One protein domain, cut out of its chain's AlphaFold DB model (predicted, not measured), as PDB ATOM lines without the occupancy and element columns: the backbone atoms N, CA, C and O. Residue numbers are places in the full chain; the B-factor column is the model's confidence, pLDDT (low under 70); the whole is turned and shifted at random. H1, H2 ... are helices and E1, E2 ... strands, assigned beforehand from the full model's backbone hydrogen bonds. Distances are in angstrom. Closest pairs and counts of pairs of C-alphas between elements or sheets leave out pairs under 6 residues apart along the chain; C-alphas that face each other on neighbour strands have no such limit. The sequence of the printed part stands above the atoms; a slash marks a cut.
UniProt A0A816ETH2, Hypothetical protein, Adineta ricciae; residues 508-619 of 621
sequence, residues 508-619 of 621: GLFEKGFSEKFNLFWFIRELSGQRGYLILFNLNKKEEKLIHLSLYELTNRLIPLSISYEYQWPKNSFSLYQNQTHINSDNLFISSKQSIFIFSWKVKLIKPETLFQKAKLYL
ATOM      1  N   GLY A 508     193.383 204.260 141.662       85.25
ATOM      2  CA  GLY A 508     192.600 204.379 140.447       85.25
ATOM      3  C   GLY A 508     191.465 205.380 140.588       85.25
ATOM      4  O   GLY A 508     190.941 205.602 141.686       85.25
ATOM      5  N   LEU A 509     191.088 205.934 139.440       84.94
ATOM      6  CA  LEU A 509     189.924 206.791 139.267       84.94
ATOM      7  C   LEU A 509     188.676 206.080 139.785       84.94
ATOM      8  O   LEU A 509     188.590 204.851 139.742       84.94
ATOM      9  N   PHE A 510     187.735 206.868 140.282       87.75
ATOM     10  CA  PHE A 510     186.425 206.412 140.713       87.75
ATOM     11  C   PHE A 510     185.383 207.123 139.858       87.75
ATOM     12  O   PHE A 510     185.301 208.349 139.867       87.75
ATOM     13  N   GLU A 511     184.637 206.340 139.097       87.31
ATOM     14  CA  GLU A 511     183.511 206.783 138.280       87.31
ATOM     15  C   GLU A 511     182.292 205.997 138.750       87.31
ATOM     16  O   GLU A 511     182.407 204.800 138.999       87.31
ATOM     17  N   LYS A 512     181.146 206.644 138.917       90.00
ATOM     18  CA  LYS A 512     179.925 206.008 139.423       90.00
ATOM     19  C   LYS A 512     178.747 206.330 138.519       90.00
ATOM     20  O   LYS A 512     178.797 207.291 137.755       90.00
ATOM     21  N   GLY A 513     177.685 205.557 138.664       90.12
ATOM     22  CA  GLY A 513     176.392 205.893 138.099       90.12
ATOM     23  C   GLY A 513     175.301 204.960 138.590       90.12
ATOM     24  O   GLY A 513     175.520 204.027 139.370       90.12
ATOM     25  N   PHE A 514     174.087 205.215 138.120       91.94
ATOM     26  CA  PHE A 514     172.917 204.442 138.501       91.94
ATOM     27  C   PHE A 514     171.933 204.296 137.344       91.94
ATOM     28  O   PHE A 514     171.938 205.057 136.382       91.94
ATOM     29  N   SER A 515     171.043 203.316 137.471       89.94
ATOM     30  CA  SER A 515     169.849 203.181 136.647       89.94
ATOM     31  C   SER A 515     168.618 203.259 137.537       89.94
ATOM     32  O   SER A 515     168.371 202.361 138.340       89.94
ATOM     33  N   GLU A 516     167.822 204.318 137.386       86.12
ATOM     34  CA  GLU A 516     166.537 204.459 138.086       86.12
ATOM     35  C   GLU A 516     165.535 203.378 137.666       86.12
ATOM     36  O   GLU A 516     164.844 202.818 138.514       86.12
ATOM     37  N   LYS A 517     165.504 203.048 136.368       85.06
ATOM     38  CA  LYS A 517     164.589 202.059 135.780       85.06
ATOM     39  C   LYS A 517     164.765 200.668 136.387       85.06
ATOM     40  O   LYS A 517     163.776 199.989 136.633       85.06
ATOM     41  N   PHE A 518     166.014 200.255 136.596       84.50
ATOM     42  CA  PHE A 518     166.358 198.918 137.085       84.50
ATOM     43  C   PHE A 518     166.806 198.910 138.552       84.50
ATOM     44  O   PHE A 518     167.118 197.850 139.086       84.50
ATOM     45  N   ASN A 519     166.860 200.082 139.196       88.75
ATOM     46  CA  ASN A 519     167.372 200.281 140.553       88.75
ATOM     47  C   ASN A 519     168.761 199.641 140.764       88.75
ATOM     48  O   ASN A 519     169.030 198.959 141.759       88.75
ATOM     49  N   LEU A 520     169.643 199.868 139.791       90.62
ATOM     50  CA  LEU A 520     171.026 199.405 139.807       90.62
ATOM     51  C   LEU A 520     171.945 200.564 140.168       90.62
ATOM     52  O   LEU A 520     171.796 201.654 139.619       90.62
ATOM     53  N   PHE A 521     172.913 200.318 141.040       92.31
ATOM     54  CA  PHE A 521     174.007 201.246 141.322       92.31
ATOM     55  C   PHE A 521     175.316 200.608 140.872       92.31
ATOM     56  O   PHE A 521     175.492 199.402 141.035       92.31
ATOM     57  N   TRP A 522     176.238 201.377 140.311       92.56
ATOM     58  CA  TRP A 522     177.523 200.848 139.876       92.56
ATOM     59  C   TRP A 522     178.645 201.859 140.046       92.56
ATOM     60  O   TRP A 522     178.427 203.069 140.072       92.56
ATOM     61  N   PHE A 523     179.868 201.348 140.135       93.00
ATOM     62  CA  PHE A 523     181.062 202.171 140.034       93.00
ATOM     63  C   PHE A 523     182.221 201.425 139.374       93.00
ATOM     64  O   PHE A 523     182.310 200.197 139.409       93.00
ATOM     65  N   ILE A 524     183.123 202.194 138.780       91.62
ATOM     66  CA  ILE A 524     184.312 201.750 138.069       91.62
ATOM     67  C   ILE A 524     185.555 202.224 138.822       91.62
ATOM     68  O   ILE A 524     185.647 203.382 139.235       91.62
ATOM     69  N   ARG A 525     186.530 201.322 138.969       91.00
ATOM     70  CA  ARG A 525     187.876 201.612 139.472       91.00
ATOM     71  C   ARG A 525     188.906 201.311 138.403       91.00
ATOM     72  O   ARG A 525     189.067 200.163 137.998       91.00
ATOM     73  N   GLU A 526     189.647 202.323 137.974       88.38
ATOM     74  CA  GLU A 526     190.625 202.154 136.900       88.38
ATOM     75  C   GLU A 526     191.919 202.913 137.128       88.38
ATOM     76  O   GLU A 526     191.939 204.079 137.520       88.38
ATOM     77  N   LEU A 527     193.019 202.264 136.764       86.19
ATOM     78  CA  LEU A 527     194.327 202.884 136.700       86.19
ATOM     79  C   LEU A 527     195.030 202.467 135.405       86.19
ATOM     80  O   LEU A 527     195.044 201.293 135.037       86.19
ATOM     81  N   SER A 528     195.626 203.443 134.715       83.94
ATOM     82  CA  SER A 528     196.338 203.234 133.447       83.94
ATOM     83  C   SER A 528     197.394 202.127 133.574       83.94
ATOM     84  O   SER A 528     198.262 202.181 134.447       83.94
ATOM     85  N   GLY A 529     197.313 201.113 132.705       82.44
ATOM     86  CA  GLY A 529     198.224 199.964 132.702       82.44
ATOM     87  C   GLY A 529     197.994 198.933 133.814       82.44
ATOM     88  O   GLY A 529     198.821 198.038 133.977       82.44
ATOM     89  N   GLN A 530     196.914 199.044 134.589       88.25
ATOM     90  CA  GLN A 530     196.489 198.054 135.586       88.25
ATOM     91  C   GLN A 530     195.151 197.413 135.168       88.25
ATOM     92  O   GLN A 530     194.615 197.700 134.095       88.25
ATOM     93  N   ARG A 531     194.617 196.504 135.988       89.56
ATOM     94  CA  ARG A 531     193.274 195.942 135.778       89.56
ATOM     95  C   ARG A 531     192.210 196.972 136.154       89.56
ATOM     96  O   ARG A 531     192.314 197.601 137.199       89.56
ATOM     97  N   GLY A 532     191.223 197.173 135.297       90.56
ATOM     98  CA  GLY A 532     190.029 197.962 135.584       90.56
ATOM     99  C   GLY A 532     188.964 197.065 136.192       90.56
ATOM    100  O   GLY A 532     188.923 195.882 135.861       90.56
ATOM    101  N   TYR A 533     188.137 197.623 137.067       92.75
ATOM    102  CA  TYR A 533     187.055 196.912 137.737       92.75
ATOM    103  C   TYR A 533     185.745 197.671 137.586       92.75
ATOM    104  O   TYR A 533     185.729 198.888 137.745       92.75
ATOM    105  N   LEU A 534     184.654 196.948 137.340       91.88
ATOM    106  CA  LEU A 534     183.279 197.435 137.424       91.88
ATOM    107  C   LEU A 534     182.581 196.647 138.524       91.88
ATOM    108  O   LEU A 534     182.540 195.417 138.480       91.88
ATOM    109  N   ILE A 535     182.026 197.365 139.490       93.44
ATOM    110  CA  ILE A 535     181.245 196.800 140.578       93.44
ATOM    111  C   ILE A 535     179.806 197.245 140.355       93.44
ATOM    112  O   ILE A 535     179.526 198.441 140.298       93.44
ATOM    113  N   LEU A 536     178.907 196.280 140.219       91.12
ATOM    114  CA  LEU A 536     177.494 196.492 139.946       91.12
ATOM    115  C   LEU A 536     176.655 195.911 141.081       91.12
ATOM    116  O   LEU A 536     176.820 194.752 141.461       91.12
ATOM    117  N   PHE A 537     175.732 196.715 141.590       90.75
ATOM    118  CA  PHE A 537     174.817 196.373 142.667       90.75
ATOM    119  C   PHE A 537     173.387 196.378 142.152       90.75
ATOM    120  O   PHE A 537     172.892 197.396 141.664       90.75
ATOM    121  N   ASN A 538     172.698 195.258 142.330       88.94
ATOM    122  CA  ASN A 538     171.255 195.195 142.187       88.94
ATOM    123  C   ASN A 538     170.609 195.446 143.546       88.94
ATOM    124  O   ASN A 538     170.753 194.625 144.448       88.94
ATOM    125  N   LEU A 539     169.891 196.559 143.697       88.31
ATOM    126  CA  LEU A 539     169.293 196.960 144.974       88.31
ATOM    127  C   LEU A 539     167.821 196.538 145.104       88.31
ATOM    128  O   LEU A 539     167.143 196.922 146.062       88.31
ATOM    129  N   ASN A 540     167.302 195.746 144.163       85.56
ATOM    130  CA  ASN A 540     165.923 195.270 144.204       85.56
ATOM    131  C   ASN A 540     165.689 194.300 145.364       85.56
ATOM    132  O   ASN A 540     166.503 193.419 145.644       85.56
ATOM    133  N   LYS A 541     164.545 194.466 146.042       78.75
ATOM    134  CA  LYS A 541     164.128 193.618 147.173       78.75
ATOM    135  C   LYS A 541     163.500 192.299 146.728       78.75
ATOM    136  O   LYS A 541     163.607 191.295 147.430       78.75
ATOM    137  N   LYS A 542     162.787 192.324 145.604       77.38
ATOM    138  CA  LYS A 542     162.135 191.153 145.015       77.38
ATOM    139  C   LYS A 542     162.971 190.670 143.841       77.38
ATOM    140  O   LYS A 542     163.652 191.468 143.204       77.38
ATOM    141  N   GLU A 543     162.927 189.370 143.589       72.56
ATOM    142  CA  GLU A 543     163.457 188.829 142.342       72.56
ATOM    143  C   GLU A 543     162.627 189.397 141.192       72.56
ATOM    144  O   GLU A 543     161.399 189.285 141.177       72.56
ATOM    145  N   GLU A 544     163.303 190.076 140.273       67.12
ATOM    146  CA  GLU A 544     162.699 190.585 139.050       67.12
ATOM    147  C   GLU A 544     162.940 189.600 137.902       67.12
ATOM    148  O   GLU A 544     163.776 188.697 137.986       67.12
ATOM    149  N   LYS A 545     162.200 189.775 136.800       66.00
ATOM    150  CA  LYS A 545     162.513 189.073 135.550       66.00
ATOM    151  C   LYS A 545     163.948 189.408 135.130       66.00
ATOM    152  O   LYS A 545     164.408 190.522 135.357       66.00
ATOM    153  N   LEU A 546     164.614 188.441 134.499       74.75
ATOM    154  CA  LEU A 546     165.967 188.559 133.955       74.75
ATOM    155  C   LEU A 546     166.153 189.912 133.235       74.75
ATOM    156  O   LEU A 546     165.514 190.170 132.215       74.75
ATOM    157  N   ILE A 547     167.003 190.775 133.789       77.25
ATOM    158  CA  ILE A 547     167.322 192.098 133.259       77.25
ATOM    159  C   ILE A 547     168.439 191.920 132.234       77.25
ATOM    160  O   ILE A 547     169.538 191.503 132.597       77.25
ATOM    161  N   HIS A 548     168.151 192.212 130.966       81.69
ATOM    162  CA  HIS A 548     169.153 192.291 129.903       81.69
ATOM    163  C   HIS A 548     169.761 193.693 129.875       81.69
ATOM    164  O   HIS A 548     169.026 194.682 129.920       81.69
ATOM    165  N   LEU A 549     171.091 193.772 129.871       81.56
ATOM    166  CA  LEU A 549     171.843 195.021 129.973       81.56
ATOM    167  C   LEU A 549     173.042 194.999 129.025       81.56
ATOM    168  O   LEU A 549     173.804 194.030 129.021       81.56
ATOM    169  N   SER A 550     173.268 196.112 128.326       81.94
ATOM    170  CA  SER A 550     174.587 196.455 127.796       81.94
ATOM    171  C   SER A 550     175.321 197.342 128.797       81.94
ATOM    172  O   SER A 550     174.770 198.321 129.311       81.94
ATOM    173  N   LEU A 551     176.589 197.032 129.069       79.94
ATOM    174  CA  LEU A 551     177.443 197.889 129.885       79.94
ATOM    175  C   LEU A 551     177.654 199.261 129.252       79.94
ATOM    176  O   LEU A 551     177.781 200.234 129.992       79.94
ATOM    177  N   TYR A 552     177.676 199.357 127.921       80.56
ATOM    178  CA  TYR A 552     177.765 200.646 127.242       80.56
ATOM    179  C   TYR A 552     176.526 201.495 127.531       80.56
ATOM    180  O   TYR A 552     176.664 202.647 127.922       80.56
ATOM    181  N   GLU A 553     175.328 200.920 127.425       78.19
ATOM    182  CA  GLU A 553     174.084 201.631 127.751       78.19
ATOM    183  C   GLU A 553     174.012 202.024 129.230       78.19
ATOM    184  O   GLU A 553     173.524 203.100 129.566       78.19
ATOM    185  N   LEU A 554     174.517 201.163 130.118       79.62
ATOM    186  CA  LEU A 554     174.493 201.401 131.557       79.62
ATOM    187  C   LEU A 554     175.495 202.476 132.000       79.62
ATOM    188  O   LEU A 554     175.190 203.264 132.894       79.62
ATOM    189  N   THR A 555     176.694 202.476 131.412       77.88
ATOM    190  CA  THR A 555     177.819 203.328 131.837       77.88
ATOM    191  C   THR A 555     178.062 204.525 130.924       77.88
ATOM    192  O   THR A 555     178.860 205.395 131.257       77.88
ATOM    193  N   ASN A 556     177.397 204.575 129.767       77.38
ATOM    194  CA  ASN A 556     177.679 205.495 128.661       77.38
ATOM    195  C   ASN A 556     179.164 205.491 128.242       77.38
ATOM    196  O   ASN A 556     179.729 206.505 127.824       77.38
ATOM    197  N   ARG A 557     179.827 204.338 128.402       74.50
ATOM    198  CA  ARG A 557     181.272 204.197 128.255       74.50
ATOM    199  C   ARG A 557     181.630 202.960 127.445       74.50
ATOM    200  O   ARG A 557     181.094 201.875 127.646       74.50
ATOM    201  N   LEU A 558     182.600 203.115 126.543       74.12
ATOM    202  CA  LEU A 558     183.170 202.007 125.774       74.12
ATOM    203  C   LEU A 558     184.027 201.120 126.687       74.12
ATOM    204  O   LEU A 558     185.226 201.356 126.868       74.12
ATOM    205  N   ILE A 559     183.394 200.110 127.274       76.06
ATOM    206  CA  ILE A 559     184.053 199.012 127.983       76.06
ATOM    207  C   ILE A 559     184.443 197.941 126.948       76.06
ATOM    208  O   ILE A 559     183.722 197.757 125.966       76.06
ATOM    209  N   PRO A 560     185.600 197.263 127.084       76.44
ATOM    210  CA  PRO A 560     185.971 196.194 126.164       76.44
ATOM    211  C   PRO A 560     184.890 195.115 126.072       76.44
ATOM    212  O   PRO A 560     184.390 194.658 127.094       76.44
ATOM    213  N   LEU A 561     184.615 194.652 124.849       61.06
ATOM    214  CA  LEU A 561     183.638 193.591 124.576       61.06
ATOM    215  C   LEU A 561     183.907 192.306 125.364       61.06
ATOM    216  O   LEU A 561     182.969 191.612 125.722       61.06
ATOM    217  N   SER A 562     185.179 191.990 125.633       68.69
ATOM    218  CA  SER A 562     185.569 190.876 126.499       68.69
ATOM    219  C   SER A 562     185.970 191.391 127.878       68.69
ATOM    220  O   SER A 562     187.029 192.002 128.055       68.69
ATOM    221  N   ILE A 563     185.124 191.108 128.861       77.44
ATOM    222  CA  ILE A 563     185.394 191.342 130.282       77.44
ATOM    223  C   ILE A 563     185.574 190.006 130.993       77.44
ATOM    224  O   ILE A 563     185.003 188.999 130.583       77.44
ATOM    225  N   SER A 564     186.377 189.992 132.049       72.62
ATOM    226  CA  SER A 564     186.504 188.838 132.938       72.62
ATOM    227  C   SER A 564     185.519 188.987 134.089       72.62
ATOM    228  O   SER A 564     185.291 190.088 134.589       72.62
ATOM    229  N   TYR A 565     184.915 187.882 134.497       70.69
ATOM    230  CA  TYR A 565     184.031 187.842 135.651       70.69
ATOM    231  C   TYR A 565     184.811 187.379 136.872       70.69
ATOM    232  O   TYR A 565     185.420 186.312 136.850       70.69
ATOM    233  N   GLU A 566     184.803 188.196 137.920       71.88
ATOM    234  CA  GLU A 566     185.589 187.943 139.128       71.88
ATOM    235  C   GLU A 566     184.721 187.350 140.239       71.88
ATOM    236  O   GLU A 566     185.139 186.424 140.933       71.88
ATOM    237  N   TYR A 567     183.506 187.883 140.437       72.44
ATOM    238  CA  TYR A 567     182.666 187.477 141.563       72.44
ATOM    239  C   TYR A 567     181.184 187.838 141.397       72.44
ATOM    240  O   TYR A 567     180.854 188.882 140.830       72.44
ATOM    241  N   GLN A 568     180.303 187.025 141.994       72.44
ATOM    242  CA  GLN A 568     178.889 187.344 142.210       72.44
ATOM    243  C   GLN A 568     178.420 186.908 143.587       72.44
ATOM    244  O   GLN A 568     178.780 185.838 144.081       72.44
ATOM    245  N   TRP A 569     177.523 187.706 144.149       71.81
ATOM    246  CA  TRP A 569     176.764 187.353 145.338       71.81
ATOM    247  C   TRP A 569     175.272 187.581 145.116       71.81
ATOM    248  O   TRP A 569     174.936 188.636 144.583       71.81
ATOM    249  N   PRO A 570     174.374 186.681 145.553       69.56
ATOM    250  CA  PRO A 570     174.622 185.282 145.907       69.56
ATOM    251  C   PRO A 570     174.900 184.450 144.644       69.56
ATOM    252  O   PRO A 570     174.283 184.668 143.600       69.56
ATOM    253  N   LYS A 571     175.796 183.463 144.721       60.56
ATOM    254  CA  LYS A 571     176.255 182.717 143.536       60.56
ATOM    255  C   LYS A 571     175.172 181.849 142.868       60.56
ATOM    256  O   LYS A 571     175.221 181.665 141.658       60.56
ATOM    257  N   ASN A 572     174.170 181.388 143.629       54.25
ATOM    258  CA  ASN A 572     173.058 180.537 143.156       54.25
ATOM    259  C   ASN A 572     171.939 181.288 142.422       54.25
ATOM    260  O   ASN A 572     170.909 180.708 142.079       54.25
ATOM    261  N   SER A 573     172.109 182.581 142.182       52.09
ATOM    262  CA  SER A 573     171.136 183.337 141.418       52.09
ATOM    263  C   SER A 573     171.392 183.177 139.920       52.09
ATOM    264  O   SER A 573     172.341 183.753 139.397       52.09
ATOM    265  N   PHE A 574     170.576 182.335 139.265       50.56
ATOM    266  CA  PHE A 574     170.506 182.084 137.811       50.56
ATOM    267  C   PHE A 574     171.748 182.547 137.029       50.56
ATOM    268  O   PHE A 574     171.715 183.519 136.274       50.56
ATOM    269  N   SER A 575     172.879 181.881 137.241       49.59
ATOM    270  CA  SER A 575     174.142 182.311 136.659       49.59
ATOM    271  C   SER A 575     174.327 181.685 135.278       49.59
ATOM    272  O   SER A 575     174.825 180.569 135.147       49.59
ATOM    273  N   LEU A 576     173.990 182.436 134.231       52.16
ATOM    274  CA  LEU A 576     174.395 182.132 132.850       52.16
ATOM    275  C   LEU A 576     175.933 182.141 132.659       52.16
ATOM    276  O   LEU A 576     176.420 181.671 131.637       52.16
ATOM    277  N   TYR A 577     176.699 182.637 133.643       55.25
ATOM    278  CA  TYR A 577     178.119 182.987 133.493       55.25
ATOM    279  C   TYR A 577     179.110 182.200 134.363       55.25
ATOM    280  O   TYR A 577     180.309 182.413 134.229       55.25
ATOM    281  N   GLN A 578     178.660 181.272 135.219       51.72
ATOM    282  CA  GLN A 578     179.541 180.545 136.159       51.72
ATOM    283  C   GLN A 578     180.698 179.782 135.480       51.72
ATOM    284  O   GLN A 578     181.719 179.541 136.119       51.72
ATOM    285  N   ASN A 579     180.564 179.457 134.188       51.88
ATOM    286  CA  ASN A 579     181.556 178.711 133.409       51.88
ATOM    287  C   ASN A 579     182.258 179.548 132.321       51.88
ATOM    288  O   ASN A 579     183.011 178.992 131.521       51.88
ATOM    289  N   GLN A 580     182.011 180.859 132.245       57.72
ATOM    290  CA  GLN A 580     182.600 181.729 131.224       57.72
ATOM    291  C   GLN A 580     183.673 182.629 131.839       57.72
ATOM    292  O   GLN A 580     183.383 183.505 132.645       57.72
ATOM    293  N   THR A 581     184.927 182.441 131.425       57.03
ATOM    294  CA  THR A 581     186.046 183.314 131.825       57.03
ATOM    295  C   THR A 581     185.972 184.687 131.159       57.03
ATOM    296  O   THR A 581     186.519 185.654 131.684       57.03
ATOM    297  N   HIS A 582     185.284 184.773 130.016       64.06
ATOM    298  CA  HIS A 582     185.054 186.002 129.275       64.06
ATOM    299  C   HIS A 582     183.573 186.161 128.950       64.06
ATOM    300  O   HIS A 582     182.971 185.277 128.345       64.06
ATOM    301  N   ILE A 583     183.012 187.301 129.342       72.56
ATOM    302  CA  ILE A 583     181.614 187.664 129.103       72.56
ATOM    303  C   ILE A 583     181.568 188.791 128.072       72.56
ATOM    304  O   ILE A 583     182.466 189.634 128.032       72.56
ATOM    305  N   ASN A 584     180.520 188.796 127.246       74.81
ATOM    306  CA  ASN A 584     180.237 189.899 126.338       74.81
ATOM    307  C   ASN A 584     179.630 191.080 127.113       74.81
ATOM    308  O   ASN A 584     178.554 190.941 127.696       74.81
ATOM    309  N   SER A 585     180.294 192.237 127.092       76.31
ATOM    310  CA  SER A 585     179.836 193.452 127.780       76.31
ATOM    311  C   SER A 585     178.454 193.946 127.338       76.31
ATOM    312  O   SER A 585     177.805 194.653 128.102       76.31
ATOM    313  N   ASP A 586     177.998 193.598 126.134       75.69
ATOM    314  CA  ASP A 586     176.710 194.057 125.594       75.69
ATOM    315  C   ASP A 586     175.532 193.145 125.937       75.69
ATOM    316  O   ASP A 586     174.379 193.541 125.794       75.69
ATOM    317  N   ASN A 587     175.813 191.928 126.402       74.31
ATOM    318  CA  ASN A 587     174.800 190.931 126.715       74.31
ATOM    319  C   ASN A 587     175.004 190.421 128.134       74.31
ATOM    320  O   ASN A 587     175.446 189.290 128.327       74.31
ATOM    321  N   LEU A 588     174.675 191.256 129.121       77.81
ATOM    322  CA  LEU A 588     174.615 190.863 130.523       77.81
ATOM    323  C   LEU A 588     173.182 190.544 130.937       77.81
ATOM    324  O   LEU A 588     172.233 191.194 130.509       77.81
ATOM    325  N   PHE A 589     173.041 189.545 131.805       75.50
ATOM    326  CA  PHE A 589     171.755 189.089 132.321       75.50
ATOM    327  C   PHE A 589     171.811 189.033 133.845       75.50
ATOM    328  O   PHE A 589     172.671 188.349 134.400       75.50
ATOM    329  N   ILE A 590     170.909 189.751 134.514       76.25
ATOM    330  CA  ILE A 590     170.886 189.892 135.976       76.25
ATOM    331  C   ILE A 590     169.481 189.594 136.494       76.25
ATOM    332  O   ILE A 590     168.520 190.190 136.029       76.25
ATOM    333  N   SER A 591     169.331 188.699 137.468       68.62
ATOM    334  CA  SER A 591     168.006 188.305 137.994       68.62
ATOM    335  C   SER A 591     167.921 188.219 139.517       68.62
ATOM    336  O   SER A 591     166.833 188.078 140.069       68.62
ATOM    337  N   SER A 592     169.043 188.333 140.227       71.12
ATOM    338  CA  SER A 592     169.047 188.194 141.681       71.12
ATOM    339  C   SER A 592     168.669 189.476 142.397       71.12
ATOM    340  O   SER A 592     169.326 190.502 142.202       71.12
ATOM    341  N   LYS A 593     167.738 189.383 143.348       80.19
ATOM    342  CA  LYS A 593     167.579 190.416 144.379       80.19
ATOM    343  C   LYS A 593     168.895 190.628 145.133       80.19
ATOM    344  O   LYS A 593     169.644 189.665 145.321       80.19
ATOM    345  N   GLN A 594     169.143 191.865 145.558       82.25
ATOM    346  CA  GLN A 594     170.275 192.259 146.410       82.25
ATOM    347  C   GLN A 594     171.588 191.557 146.072       82.25
ATOM    348  O   GLN A 594     172.161 190.841 146.893       82.25
ATOM    349  N   SER A 595     172.027 191.748 144.830       85.69
ATOM    350  CA  SER A 595     173.202 191.077 144.296       85.69
ATOM    351  C   SER A 595     174.330 192.019 143.944       85.69
ATOM    352  O   SER A 595     174.128 193.206 143.689       85.69
ATOM    353  N   ILE A 596     175.530 191.456 143.946       87.94
ATOM    354  CA  ILE A 596     176.777 192.129 143.604       87.94
ATOM    355  C   ILE A 596     177.377 191.383 142.426       87.94
ATOM    356  O   ILE A 596     177.430 190.155 142.456       87.94
ATOM    357  N   PHE A 597     177.872 192.116 141.438       87.12
ATOM    358  CA  PHE A 597     178.659 191.587 140.332       87.12
ATOM    359  C   PHE A 597     179.954 192.383 140.224       87.12
ATOM    360  O   PHE A 597     179.928 193.615 140.222       87.12
ATOM    361  N   ILE A 598     181.082 191.682 140.146       89.00
ATOM    362  CA  ILE A 598     182.402 192.284 139.958       89.00
ATOM    363  C   ILE A 598     182.961 191.782 138.633       89.00
ATOM    364  O   ILE A 598     183.197 190.585 138.454       89.00
ATOM    365  N   PHE A 599     183.192 192.718 137.723       88.69
ATOM    366  CA  PHE A 599     183.815 192.475 136.428       88.69
ATOM    367  C   PHE A 599     185.180 193.149 136.377       88.69
ATOM    368  O   PHE A 599     185.380 194.193 137.001       88.69
ATOM    369  N   SER A 600     186.105 192.589 135.604       89.94
ATOM    370  CA  SER A 600     187.432 193.159 135.396       89.94
ATOM    371  C   SER A 600     187.860 193.149 133.928       89.94
ATOM    372  O   SER A 600     187.396 192.350 133.112       89.94
ATOM    373  N   TRP A 601     188.753 194.062 133.553       88.62
ATOM    374  CA  TRP A 601     189.372 194.097 132.224       88.62
ATOM    375  C   TRP A 601     190.784 194.673 132.287       88.62
ATOM    376  O   TRP A 601     191.205 195.264 133.279       88.62
ATOM    377  N   LYS A 602     191.552 194.524 131.205       85.56
ATOM    378  CA  LYS A 602     192.887 195.121 131.100       85.56
ATOM    379  C   LYS A 602     192.783 196.553 130.574       85.56
ATOM    380  O   LYS A 602     192.402 196.761 129.422       85.56
ATOM    381  N   VAL A 603     193.167 197.541 131.383       81.25
ATOM    382  CA  VAL A 603     193.178 198.950 130.962       81.25
ATOM    383  C   VAL A 603     194.437 199.213 130.139       81.25
ATOM    384  O   VAL A 603     195.562 198.986 130.596       81.25
ATOM    385  N   LYS A 604     194.263 199.691 128.902       77.38
ATOM    386  CA  LYS A 604     195.389 200.081 128.038       77.38
ATOM    387  C   LYS A 604     196.150 201.255 128.664       77.38
ATOM    388  O   LYS A 604     195.558 202.112 129.312       77.38
ATOM    389  N   LEU A 605     197.465 201.309 128.448       67.62
ATOM    390  CA  LEU A 605     198.279 202.457 128.849       67.62
ATOM    391  C   LEU A 605     197.820 203.697 128.071       67.62
ATOM    392  O   LEU A 605     197.971 203.768 126.851       67.62
ATOM    393  N   ILE A 606     197.241 204.662 128.778       60.62
ATOM    394  CA  ILE A 606     196.818 205.945 128.214       60.62
ATOM    395  C   ILE A 606     198.038 206.878 128.181       60.62
ATOM    396  O   ILE A 606     198.735 207.013 129.188       60.62
ATOM    397  N   LYS A 607     198.313 207.507 127.027       48.97
ATOM    398  CA  LYS A 607     199.372 208.522 126.894       48.97
ATOM    399  C   LYS A 607     199.074 209.713 127.829       48.97
ATOM    400  O   LYS A 607     197.920 210.118 127.935       48.97
ATOM    401  N   PRO A 608     200.079 210.312 128.489       45.53
ATOM    402  CA  PRO A 608     199.860 211.381 129.472       45.53
ATOM    403  C   PRO A 608     199.142 212.627 128.911       45.53
ATOM    404  O   PRO A 608     198.444 213.310 129.658       45.53
ATOM    405  N   GLU A 609     199.233 212.892 127.604       42.50
ATOM    406  CA  GLU A 609     198.567 214.028 126.943       42.50
ATOM    407  C   GLU A 609     197.027 213.946 126.977       42.50
ATOM    408  O   GLU A 609     196.362 214.968 127.139       42.50
ATOM    409  N   THR A 610     196.437 212.746 126.927       44.44
ATOM    410  CA  THR A 610     194.974 212.565 127.024       44.44
ATOM    411  C   THR A 610     194.466 212.515 128.466       44.44
ATOM    412  O   THR A 610     193.303 212.827 128.721       44.44
ATOM    413  N   LEU A 611     195.337 212.197 129.431       42.69
ATOM    414  CA  LEU A 611     195.043 212.302 130.865       42.69
ATOM    415  C   LEU A 611     194.894 213.766 131.301       42.69
ATOM    416  O   LEU A 611     193.982 214.073 132.061       42.69
ATOM    417  N   PHE A 612     195.715 214.674 130.762       38.16
ATOM    418  CA  PHE A 612     195.584 216.113 131.015       38.16
ATOM    419  C   PHE A 612     194.313 216.714 130.404       38.16
ATOM    420  O   PHE A 612     193.697 217.566 131.034       38.16
ATOM    421  N   GLN A 613     193.874 216.259 129.224       33.72
ATOM    422  CA  GLN A 613     192.600 216.699 128.637       33.72
ATOM    423  C   GLN A 613     191.380 216.174 129.407       33.72
ATOM    424  O   GLN A 613     190.443 216.936 129.629       33.72
ATOM    425  N   LYS A 614     191.403 214.920 129.884       39.09
ATOM    426  CA  LYS A 614     190.342 214.396 130.762       39.09
ATOM    427  C   LYS A 614     190.339 215.056 132.142       39.09
ATOM    428  O   LYS A 614     189.270 215.356 132.648       39.09
ATOM    429  N   ALA A 615     191.503 215.346 132.723       37.88
ATOM    430  CA  ALA A 615     191.592 216.098 133.976       37.88
ATOM    431  C   ALA A 615     191.114 217.556 133.820       37.88
ATOM    432  O   ALA A 615     190.542 218.107 134.753       37.88
ATOM    433  N   LYS A 616     191.289 218.170 132.637       30.22
ATOM    434  CA  LYS A 616     190.768 219.515 132.339       30.22
ATOM    435  C   LYS A 616     189.238 219.570 132.287       30.22
ATOM    436  O   LYS A 616     188.684 220.576 132.696       30.22
ATOM    437  N   LEU A 617     188.577 218.493 131.857       32.19
ATOM    438  CA  LEU A 617     187.112 218.359 131.897       32.19
ATOM    439  C   LEU A 617     186.542 218.218 133.323       32.19
ATOM    440  O   LEU A 617     185.351 218.398 133.504       32.19
ATOM    441  N   TYR A 618     187.381 217.946 134.329       36.03
ATOM    442  CA  TYR A 618     187.013 217.999 135.754       36.03
ATOM    443  C   TYR A 618     187.515 219.275 136.460       36.03
ATOM    444  O   TYR A 618     187.326 219.434 137.662       36.03
ATOM    445  N   LEU A 619     188.208 220.164 135.739       29.66
ATOM    446  CA  LEU A 619     188.765 221.425 136.255       29.66
ATOM    447  C   LEU A 619     188.177 222.663 135.561       29.66
ATOM    448  O   LEU A 619     188.605 223.780 135.849       29.66
TER     449      LEU A 619
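AT A GLANCE: This is residues 508 to 619 of the 621 residues of the protein "Hypothetical protein" of Adineta ricciae (UniProt A0A816ETH2). One twisted six-stranded antiparallel sheet makes a curved wall; its E5 and E6 edge bends round toward the side on which the short helix H1 and a small two-strand ribbon, E4 with E7, lie. A thin link after E8 leads away from this body to the helix H2 at one end of the long axis, and residues 612 to 619 stick out free. The printed part has 112 residues with two named helices and eight named strands, in the order E1 E2 E3 E4 H1 E5 E6 E7 E8 H2; the large sheet runs E1 - E2 - E3 - E8 - E5 - E6, and the class is mixed, helices and strands. The whole is compact by its radius of gyration of the C-alphas, 14.9 A, yet elongated in outline, spanning 45 by 30 by 19 A.

IN THESE COORDINATES: Begin with the large sheet: find C-alpha 509 at (189.924, 206.791, 139.267), where E1, residues 509 to 515, sets out on its 20.6 A. E2, residues 520 to 526, runs back over 20.0 A, and E3, residues 531 to 538, covers 22.9 A. Look next for E8, residues 595 to 602, the next strand across the sheet and 24.0 A long; it ends at C-alpha 602 at (192.887, 195.121, 131.100). E5, residues 562 to 569, is 21.1 A long from end to end, and E6, residues 582 to 584, is short. The small sheet is E4, residues 547 to 549, with E7, residues 588 to 590. H1 is residues 551 to 555; H2, residues 608 to 616, is 12.5 A long and ends at C-alpha 616 at (190.768, 219.515, 132.339).

HOW THE PARTS SIT: Start at E1, E2 and E3, a meander, each strand the antiparallel neighbour of the one before; E1 with E2 and E2 with E3 are hairpins. Between E1 and E2, N 511 and O 524 are 3.1 A apart, within hydrogen-bond range; between E2 and E3, N 523 and O 535 are at 2.9 A. E8 is antiparallel to E3 at 162 degrees, with N 534 and O 599 at 2.9 A. On the other side of E8 lies E5, where N 598 and O 567 are 2.9 A apart. E5 bends by 56 degrees at residue 566, and its pairing is staggered: residues 564 to 569 pair with E8 and residues 562 to 564 with E6. The hairpin of E5 and E6 has N 583 and O 563 at 2.9 A. E1 and E6 are the edge strands. H1 is on the sheet at a height of 6.2 A, over none of its strands; the closest C-alphas of E1 and H1 are those of Gly 513 and Thr 555, 6.9 A apart. In the small sheet E4 and E7 are antiparallel at 153 degrees, with N 547 and O 590 at 2.8 A. E3 and E7 are only just apart, their closest C-alphas 8.2 A from each other. H2 is not on the large sheet and is apart from H1. In H1 and H2 every O i to N i+4 pair is within hydrogen-bond range.

THE WHOLE: The two C-alphas farthest apart are those of Lys 542 and Glu 609, 46.7 A. The printed part has no cut. The one long link is E5 to E6, residues 570 to 581. Look at the B-factor column for confidence: the mean pLDDT of the printed part is 73.5, and 33 residues are under 70, among them 570 to 582 and 605 to 619; H2 has a mean of 39.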